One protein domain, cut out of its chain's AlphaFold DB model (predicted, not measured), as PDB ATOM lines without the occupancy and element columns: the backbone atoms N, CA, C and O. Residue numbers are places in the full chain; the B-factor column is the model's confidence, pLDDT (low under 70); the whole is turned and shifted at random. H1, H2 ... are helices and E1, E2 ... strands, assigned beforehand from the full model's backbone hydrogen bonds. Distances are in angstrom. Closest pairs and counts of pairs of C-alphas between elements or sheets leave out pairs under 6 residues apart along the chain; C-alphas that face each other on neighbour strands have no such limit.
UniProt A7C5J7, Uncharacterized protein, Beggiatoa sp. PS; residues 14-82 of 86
ATOM      1  N   MET A  14    -157.862 188.493  23.421       87.94
ATOM      2  CA  MET A  14    -157.388 189.872  23.518       87.94
ATOM      3  C   MET A  14    -156.708 190.120  24.862       87.94
ATOM      4  O   MET A  14    -157.204 189.707  25.908       87.94
ATOM      5  N   ILE A  15    -155.580 190.817  24.806       86.88
ATOM      6  CA  ILE A  15    -154.845 191.363  25.938       86.88
ATOM      7  C   ILE A  15    -154.822 192.876  25.734       86.88
ATOM      8  O   ILE A  15    -154.283 193.370  24.742       86.88
ATOM      9  N   GLU A  16    -155.429 193.603  26.665       86.00
ATOM     10  CA  GLU A  16    -155.367 195.062  26.708       86.00
ATOM     11  C   GLU A  16    -154.222 195.483  27.624       86.00
ATOM     12  O   GLU A  16    -154.125 195.029  28.766       86.00
ATOM     13  N   LEU A  17    -153.359 196.360  27.121       82.56
ATOM     14  CA  LEU A  17    -152.306 196.995  27.894       82.56
ATOM     15  C   LEU A  17    -152.663 198.468  28.066       82.56
ATOM     16  O   LEU A  17    -152.866 199.182  27.086       82.56
ATOM     17  N   GLU A  18    -152.749 198.922  29.311       80.00
ATOM     18  CA  GLU A  18    -153.036 200.315  29.636       80.00
ATOM     19  C   GLU A  18    -151.760 201.009  30.105       80.00
ATOM     20  O   GLU A  18    -151.052 200.521  30.984       80.00
ATOM     21  N   SER A  19    -151.475 202.157  29.498       72.25
ATOM     22  CA  SER A  19    -150.344 203.012  29.833       72.25
ATOM     23  C   SER A  19    -150.796 204.460  29.954       72.25
ATOM     24  O   SER A  19    -151.883 204.839  29.512       72.25
ATOM     25  N   TRP A  20    -149.923 205.304  30.492       73.50
ATOM     26  CA  TRP A  20    -150.130 206.751  30.506       73.50
ATOM     27  C   TRP A  20    -150.250 207.370  29.098       73.50
ATOM     28  O   TRP A  20    -150.852 208.434  28.958       73.50
ATOM     29  N   LEU A  21    -149.718 206.712  28.058       68.81
ATOM     30  CA  LEU A  21    -149.788 207.149  26.656       68.81
ATOM     31  C   LEU A  21    -151.060 206.679  25.932       68.81
ATOM     32  O   LEU A  21    -151.398 207.223  24.880       68.81
ATOM     33  N   GLY A  22    -151.779 205.699  26.485       72.69
ATOM     34  CA  GLY A  22    -152.984 205.140  25.883       72.69
ATOM     35  C   GLY A  22    -153.122 203.632  26.078       72.69
ATOM     36  O   GLY A  22    -152.417 203.018  26.883       72.69
ATOM     37  N   LYS A  23    -154.065 203.049  25.331       77.69
ATOM     38  CA  LYS A  23    -154.365 201.615  25.333       77.69
ATOM     39  C   LYS A  23    -153.798 200.948  24.088       77.69
ATOM     40  O   LYS A  23    -154.096 201.385  22.976       77.69
ATOM     41  N   GLU A  24    -153.057 199.870  24.296       82.12
ATOM     42  CA  GLU A  24    -152.531 199.007  23.243       82.12
ATOM     43  C   GLU A  24    -153.214 197.644  23.296       82.12
ATOM     44  O   GLU A  24    -153.477 197.110  24.376       82.12
ATOM     45  N   HIS A  25    -153.527 197.078  22.130       84.88
ATOM     46  CA  HIS A  25    -154.249 195.811  22.033       84.88
ATOM     47  C   HIS A  25    -153.378 194.750  21.361       84.88
ATOM     48  O   HIS A  25    -152.940 194.913  20.218       84.88
ATOM     49  N   ILE A  26    -153.184 193.633  22.058       89.50
ATOM     50  CA  ILE A  26    -152.612 192.409  21.499       89.50
ATOM     51  C   ILE A  26    -153.757 191.414  21.340       89.50
ATOM     52  O   ILE A  26    -154.514 191.169  22.275       89.50
ATOM     53  N   VAL A  27    -153.907 190.842  20.155       90.50
ATOM     54  CA  VAL A  27    -155.052 190.002  19.804       90.50
ATOM     55  C   VAL A  27    -154.612 188.689  19.181       90.50
ATOM     56  O   VAL A  27    -153.644 188.642  18.426       90.50
ATOM     57  N   TYR A  28    -155.328 187.617  19.498       91.12
ATOM     58  CA  TYR A  28    -155.129 186.316  18.874       91.12
ATOM     59  C   TYR A  28    -155.965 186.218  17.605       91.12
ATOM     60  O   TYR A  28    -157.180 186.457  17.643       91.12
ATOM     61  N   MET A  29    -155.324 185.865  16.494       90.94
ATOM     62  CA  MET A  29    -155.982 185.750  15.199       90.94
ATOM     63  C   MET A  29    -155.666 184.422  14.508       90.94
ATOM     64  O   MET A  29    -154.502 184.010  14.490       90.94
ATOM     65  N   PRO A  30    -156.672 183.788  13.878       90.69
ATOM     66  CA  PRO A  30    -156.444 182.682  12.960       90.69
ATOM     67  C   PRO A  30    -155.797 183.179  11.658       90.69
ATOM     68  O   PRO A  30    -155.851 184.368  11.326       90.69
ATOM     69  N   THR A  31    -155.220 182.253  10.889       91.25
ATOM     70  CA  THR A  31    -154.633 182.527   9.567       91.25
ATOM     71  C   THR A  31    -155.592 183.321   8.672       91.25
ATOM     72  O   THR A  31    -156.741 182.926   8.482       91.25
ATOM     73  N   GLY A  32    -155.118 184.433   8.100       87.44
ATOM     74  CA  GLY A  32    -155.900 185.330   7.239       87.44
ATOM     75  C   GLY A  32    -156.673 186.428   7.978       87.44
ATOM     76  O   GLY A  32    -156.981 187.457   7.372       87.44
ATOM     77  N   GLY A  33    -156.923 186.262   9.281       88.38
ATOM     78  CA  GLY A  33    -157.590 187.258  10.119       88.38
ATOM     79  C   GLY A  33    -159.043 187.565   9.723       88.38
ATOM     80  O   GLY A  33    -159.631 186.904   8.865       88.38
ATOM     81  N   PRO A  34    -159.661 188.577  10.355       87.00
ATOM     82  CA  PRO A  34    -161.026 188.967  10.043       87.00
ATOM     83  C   PRO A  34    -161.104 189.708   8.701       87.00
ATOM     84  O   PRO A  34    -160.243 190.531   8.365       87.00
ATOM     85  N   THR A  35    -162.180 189.463   7.957       88.38
ATOM     86  CA  THR A  35    -162.490 190.132   6.689       88.38
ATOM     87  C   THR A  35    -163.706 191.048   6.823       88.38
ATOM     88  O   THR A  35    -164.501 190.945   7.757       88.38
ATOM     89  N   PHE A  36    -163.844 191.983   5.888       85.44
ATOM     90  CA  PHE A  36    -165.053 192.771   5.697       85.44
ATOM     91  C   PHE A  36    -165.489 192.701   4.235       85.44
ATOM     92  O   PHE A  36    -164.659 192.641   3.325       85.44
ATOM     93  N   THR A  37    -166.800 192.732   4.008       88.94
ATOM     94  CA  THR A  37    -167.376 192.777   2.664       88.94
ATOM     95  C   THR A  37    -167.583 194.230   2.248       88.94
ATOM     96  O   THR A  37    -168.298 194.989   2.907       88.94
ATOM     97  N   GLU A  38    -166.957 194.635   1.147       87.12
ATOM     98  CA  GLU A  38    -167.194 195.937   0.531       87.12
ATOM     99  C   GLU A  38    -168.618 196.025  -0.052       87.12
ATOM    100  O   GLU A  38    -169.220 195.001  -0.377       87.12
ATOM    101  N   PRO A  39    -169.161 197.235  -0.298       89.56
ATOM    102  CA  PRO A  39    -170.448 197.395  -0.987       89.56
ATOM    103  C   PRO A  39    -170.504 196.733  -2.375       89.56
ATOM    104  O   PRO A  39    -171.582 196.429  -2.872       89.56
ATOM    105  N   SER A  40    -169.341 196.513  -2.996       91.88
ATOM    106  CA  SER A  40    -169.170 195.778  -4.253       91.88
ATOM    107  C   SER A  40    -169.385 194.261  -4.119       91.88
ATOM    108  O   SER A  40    -169.422 193.571  -5.134       91.88
ATOM    109  N   GLY A  41    -169.503 193.737  -2.894       90.94
ATOM    110  CA  GLY A  41    -169.580 192.306  -2.588       90.94
ATOM    111  C   GLY A  41    -168.219 191.616  -2.447       90.94
ATOM    112  O   GLY A  41    -168.174 190.419  -2.188       90.94
ATOM    113  N   VAL A  42    -167.109 192.342  -2.614       92.75
ATOM    114  CA  VAL A  42    -165.754 191.786  -2.494       92.75
ATOM    115  C   VAL A  42    -165.348 191.704  -1.023       92.75
ATOM    116  O   VAL A  42    -165.405 192.705  -0.311       92.75
ATOM    117  N   GLU A  43    -164.899 190.533  -0.573       90.75
ATOM    118  CA  GLU A  43    -164.281 190.381   0.745       90.75
ATOM    119  C   GLU A  43    -162.827 190.850   0.740       90.75
ATOM    120  O   GLU A  43    -162.042 190.509  -0.149       90.75
ATOM    121  N   ARG A  44    -162.457 191.624   1.762       87.75
ATOM    122  CA  ARG A  44    -161.080 192.057   1.997       87.75
ATOM    123  C   ARG A  44    -160.681 191.860   3.454       87.75
ATOM    124  O   ARG A  44    -161.515 192.049   4.335       87.75
ATOM    125  N   PRO A  45    -159.409 191.540   3.732       88.00
ATOM    126  CA  PRO A  45    -158.923 191.475   5.101       88.00
ATOM    127  C   PRO A  45    -158.974 192.861   5.754       88.00
ATOM    128  O   PRO A  45    -158.632 193.871   5.130       88.00
ATOM    129  N   ILE A  46    -159.389 192.903   7.022       85.81
ATOM    130  CA  ILE A  46    -159.386 194.126   7.837       85.81
ATOM    131  C   ILE A  46    -157.940 194.544   8.140       85.81
ATOM    132  O   ILE A  46    -157.610 195.732   8.095       85.81
ATOM    133  N   TYR A  47    -157.066 193.564   8.380       86.19
ATOM    134  CA  TYR A  47    -155.650 193.768   8.663       86.19
ATOM    135  C   TYR A  47    -154.770 193.003   7.671       86.19
ATOM    136  O   TYR A  47    -155.053 191.872   7.292       86.19
ATOM    137  N   ARG A  48    -153.667 193.618   7.262       87.25
ATOM    138  CA  ARG A  48    -152.594 193.018   6.466       87.25
ATOM    139  C   ARG A  48    -151.545 192.414   7.400       87.25
ATOM    140  O   ARG A  48    -151.294 192.983   8.462       87.25
ATOM    141  N   GLY A  49    -150.873 191.356   6.949       86.56
ATOM    142  CA  GLY A  49    -149.749 190.734   7.661       86.56
ATOM    143  C   GLY A  49    -150.130 189.589   8.601       86.56
ATOM    144  O   GLY A  49    -149.298 189.186   9.404       86.56
ATOM    145  N   ILE A  50    -151.362 189.076   8.513       90.06
ATOM    146  CA  ILE A  50    -151.818 187.893   9.258       90.06
ATOM    147  C   ILE A  50    -151.722 186.683   8.332       90.06
ATOM    148  O   ILE A  50    -152.721 186.182   7.814       90.06
ATOM    149  N   ASP A  51    -150.494 186.253   8.070       90.69
ATOM    150  CA  ASP A  51    -150.223 185.152   7.138       90.69
ATOM    151  C   ASP A  51    -150.288 183.778   7.827       90.69
ATOM    152  O   ASP A  51    -150.337 182.740   7.171       90.69
ATOM    153  N   GLU A  52    -150.326 183.770   9.159       93.56
ATOM    154  CA  GLU A  52    -150.359 182.579  10.001       93.56
ATOM    155  C   GLU A  52    -151.088 182.857  11.320       93.56
ATOM    156  O   GLU A  52    -151.230 184.003  11.750       93.56
ATOM    157  N   GLU A  53    -151.553 181.801  11.972       93.69
ATOM    158  CA  GLU A  53    -152.186 181.882  13.285       93.69
ATOM    159  C   GLU A  53    -151.209 182.386  14.364       93.69
ATOM    160  O   GLU A  53    -150.023 182.030  14.383       93.69
ATOM    161  N   GLY A  54    -151.706 183.214  15.286       94.69
ATOM    162  CA  GLY A  54    -150.942 183.625  16.459       94.69
ATOM    163  C   GLY A  54    -151.397 184.934  17.091       94.69
ATOM    164  O   GLY A  54    -152.468 185.466  16.799       94.69
ATOM    165  N   TRP A  55    -150.551 185.455  17.977       94.06
ATOM    166  CA  TRP A  55    -150.748 186.751  18.615       94.06
ATOM    167  C   TRP A  55    -150.202 187.873  17.740       94.06
ATOM    168  O   TRP A  55    -149.100 187.764  17.200       94.06
ATOM    169  N   TYR A  56    -150.957 188.961  17.649       92.81
ATOM    170  CA  TYR A  56    -150.620 190.137  16.863       92.81
ATOM    171  C   TYR A  56    -150.861 191.411  17.661       92.81
ATOM    172  O   TYR A  56    -151.880 191.542  18.337       92.81
ATOM    173  N   TRP A  57    -149.964 192.379  17.528       91.06
ATOM    174  CA  TRP A  57    -150.209 193.744  17.976       91.06
ATOM    175  C   TRP A  57    -150.849 194.562  16.850       91.06
ATOM    176  O   TRP A  57    -150.399 194.522  15.696       91.06
ATOM    177  N   ILE A  58    -151.916 195.292  17.188       84.62
ATOM    178  CA  ILE A  58    -152.586 196.224  16.277       84.62
ATOM    179  C   ILE A  58    -152.213 197.646  16.689       84.62
ATOM    180  O   ILE A  58    -152.679 198.144  17.710       84.62
ATOM    181  N   GLU A  59    -151.423 198.316  15.851       73.44
ATOM    182  CA  GLU A  59    -151.025 199.711  16.050       73.44
ATOM    183  C   GLU A  59    -152.268 200.622  15.994       73.44
ATOM    184  O   GLU A  59    -152.889 200.820  14.938       73.44
ATOM    185  N   SER A  60    -152.660 201.151  17.155       64.25
ATOM    186  CA  SER A  60    -153.901 201.896  17.341       64.25
ATOM    187  C   SER A  60    -153.950 203.143  16.449       64.25
ATOM    188  O   SER A  60    -153.046 203.977  16.434       64.25
ATOM    189  N   SER A  61    -155.062 203.281  15.719       52.62
ATOM    190  CA  SER A  61    -155.576 204.469  15.010       52.62
ATOM    191  C   SER A  61    -155.257 204.690  13.525       52.62
ATOM    192  O   SER A  61    -156.048 205.380  12.877       52.62
ATOM    193  N   ARG A  62    -154.183 204.144  12.927       53.25
ATOM    194  CA  ARG A  62    -153.830 204.540  11.537       53.25
ATOM    195  C   ARG A  62    -153.360 203.465  10.574       53.25
ATOM    196  O   ARG A  62    -153.216 203.775   9.388       53.25
ATOM    197  N   ARG A  63    -153.138 202.227  11.007       59.50
ATOM    198  CA  ARG A  63    -152.572 201.213  10.113       59.50
ATOM    199  C   ARG A  63    -153.405 199.946  10.134       59.50
ATOM    200  O   ARG A  63    -153.546 199.284  11.147       59.50
ATOM    201  N   THR A  64    -153.908 199.581   8.960       75.19
ATOM    202  CA  THR A  64    -154.500 198.273   8.649       75.19
ATOM    203  C   THR A  64    -153.438 197.168   8.660       75.19
ATOM    204  O   THR A  64    -153.494 196.260   7.842       75.19
ATOM    205  N   LYS A  65    -152.412 197.264   9.509       85.12
ATOM    206  CA  LYS A  65    -151.288 196.333   9.568       85.12
ATOM    207  C   LYS A  65    -151.235 195.730  10.962       85.12
ATOM    208  O   LYS A  65    -151.174 196.462  11.944       85.12
ATOM    209  N   ALA A  66    -151.253 194.408  11.005       89.06
ATOM    210  CA  ALA A  66    -150.989 193.632  12.198       89.06
ATOM    211  C   ALA A  66    -149.508 193.236  12.206       89.06
ATOM    212  O   ALA A  66    -148.942 192.901  11.160       89.06
ATOM    213  N   TYR A  67    -148.881 193.291  13.378       91.81
ATOM    214  CA  TYR A  67    -147.510 192.830  13.575       91.81
ATOM    215  C   TYR A  67    -147.550 191.549  14.387       91.81
ATOM    216  O   TYR A  67    -148.109 191.546  15.485       91.81
ATOM    217  N   LYS A  68    -147.006 190.456  13.840       93.69
ATOM    218  CA  LYS A  68    -146.938 189.194  14.576       93.69
ATOM    219  C   LYS A  68    -146.064 189.399  15.804       93.69
ATOM    220  O   LYS A  68    -145.003 190.008  15.712       93.69
ATOM    221  N   MET A  69    -146.529 188.900  16.938       94.12
ATOM    222  CA  MET A  69    -145.795 188.986  18.186       94.12
ATOM    223  C   MET A  69    -144.553 188.101  18.132       94.12
ATOM    224  O   MET A  69    -144.643 186.888  17.927       94.12
ATOM    225  N   ASP A  70    -143.412 188.721  18.389       94.31
ATOM    226  CA  ASP A  70    -142.167 188.069  18.754       94.31
ATOM    227  C   ASP A  70    -141.680 188.605  20.110       94.31
ATOM    228  O   ASP A  70    -142.364 189.382  20.792       94.31
ATOM    229  N   LYS A  71    -140.527 188.111  20.562       91.69
ATOM    230  CA  LYS A  71    -139.981 188.470  21.872       91.69
ATOM    231  C   LYS A  71    -139.581 189.944  21.907       91.69
ATOM    232  O   LYS A  71    -139.817 190.614  22.909       91.69
ATOM    233  N   GLU A  72    -138.953 190.414  20.841       93.50
ATOM    234  CA  GLU A  72    -138.456 191.773  20.690       93.50
ATOM    235  C   GLU A  72    -139.610 192.780  20.768       93.50
ATOM    236  O   GLU A  72    -139.562 193.697  21.588       93.50
ATOM    237  N   LEU A  73    -140.688 192.545  20.016       90.75
ATOM    238  CA  LEU A  73    -141.883 193.387  20.018       90.75
ATOM    239  C   LEU A  73    -142.612 193.355  21.364       90.75
ATOM    240  O   LEU A  73    -143.111 194.380  21.824       90.75
ATOM    241  N   LEU A  74    -142.661 192.198  22.034       88.81
ATOM    242  CA  LEU A  74    -143.237 192.113  23.376       88.81
ATOM    243  C   LEU A  74    -142.471 192.985  24.379       88.81
ATOM    244  O   LEU A  74    -143.092 193.692  25.169       88.81
ATOM    245  N   LEU A  75    -141.137 192.944  24.351       88.81
ATOM    246  CA  LEU A  75    -140.301 193.762  25.232       88.81
ATOM    247  C   LEU A  75    -140.433 195.255  24.917       88.81
ATOM    248  O   LEU A  75    -140.478 196.068  25.843       88.81
ATOM    249  N   GLU A  76    -140.547 195.617  23.638       86.94
ATOM    250  CA  GLU A  76    -140.818 196.992  23.214       86.94
ATOM    251  C   GLU A  76    -142.167 197.478  23.759       86.94
ATOM    252  O   GLU A  76    -142.229 198.521  24.411       86.94
ATOM    253  N   LEU A  77    -143.233 196.687  23.590       85.38
ATOM    254  CA  LEU A  77    -144.559 197.000  24.127       85.38
ATOM    255  C   LEU A  77    -144.531 197.129  25.649       85.38
ATOM    256  O   LEU A  77    -145.060 198.097  26.187       85.38
ATOM    257  N   MET A  78    -143.864 196.206  26.345       83.94
ATOM    258  CA  MET A  78    -143.678 196.283  27.794       83.94
ATOM    259  C   MET A  78    -142.943 197.557  28.217       83.94
ATOM    260  O   MET A  78    -143.343 198.184  29.194       83.94
ATOM    261  N   THR A  79    -141.906 197.959  27.485       83.00
ATOM    262  CA  THR A  79    -141.155 199.198  27.746       83.00
ATOM    263  C   THR A  79    -141.993 200.445  27.469       83.00
ATOM    264  O   THR A  79    -141.819 201.460  28.128       83.00
ATOM    265  N   MET A  80    -142.923 200.394  26.510       77.62
ATOM    266  CA  MET A  80    -143.836 201.511  26.248       77.62
ATOM    267  C   MET A  80    -144.913 201.653  27.325       77.62
ATOM    268  O   MET A  80    -145.302 202.773  27.655       77.62
ATOM    269  N   VAL A  81    -145.413 200.533  27.861       75.81
ATOM    270  CA  VAL A  81    -146.510 200.560  28.844       75.81
ATOM    271  C   VAL A  81    -146.041 200.633  30.292       75.81
ATOM    272  O   VAL A  81    -146.813 201.037  31.159       75.81
ATOM    273  N   SER A  82    -144.788 200.274  30.561       68.75
ATOM    274  CA  SER A  82    -144.157 200.442  31.866       68.75
ATOM    275  C   SER A  82    -143.195 201.625  31.835       68.75
ATOM    276  O   SER A  82    -142.491 201.824  30.857       68.75
TER     277      SER A  82
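AT A GLANCE: This is residues 14 to 82 of the 86 residues of an uncharacterized protein of Beggiatoa sp. PS (UniProt A7C5J7). A twisted sheet of four strands, E1, E2, E5 and E6, has the single helix H1 over one face, while the small hairpin E3 and E4 lies away from this body at one end and adds to its length. The printed part has 69 residues, with six named strands followed by one named helix along the chain. The large sheet runs E1 E2 E5 E6, antiparallel throughout, and the class is mixed, helices and strands. The whole is only just loose, close to compact, with a radius of gyration of the C-alphas of 13.4 A and spans of 44 by 23 by 16 A.

IN THESE COORDINATES: E1, residues 14 to 19, begins at C-alpha 14 (-157.388, 189.872, 23.518) and measures 16.2 A. E2, residues 22 to 29, measures 22.3 A. E3 is residues 35 to 37 and E4 residues 43 to 45. E5, residues 54 to 58, measures 12.7 A, and E6 is residues 66 to 68. H1, residues 71 to 81, measures 15.4 A and ends at C-alpha 81 (-146.510, 200.560, 28.844).

HOW THE PARTS SIT: The hairpin E1 and E2 has N 17 and O 24 at 2.8 A. E2 and E5 are antiparallel at 151 degrees, with N 27 and O 56 at 2.8 A. The hairpin E5 and E6 has N 57 and O 67 at 2.9 A. H1 is on the sheet at a height of 9.4 A, in two layers, a helix on one face of a sheet. It lies over E2 and, only just, with 3 C-alphas, over E5; it runs along the strands, at 18 degrees to E2 on the local plane. Every O i to N i+4 pair of H1 is within hydrogen-bond range. The closest C-alphas of E1 and H1 are those of Ser 19 and Val 81, 4.7 A apart. The hairpin E3 and E4, with N 36 and O 44 at 2.8 A, is apart from H1.

THE WHOLE: The C-alphas farthest apart, of Ser 40 and Ser 82, are 44.2 A apart. The printed part has no cut and no long link. The pLDDT is under 70 at residues 21, 60 to 63 and 82.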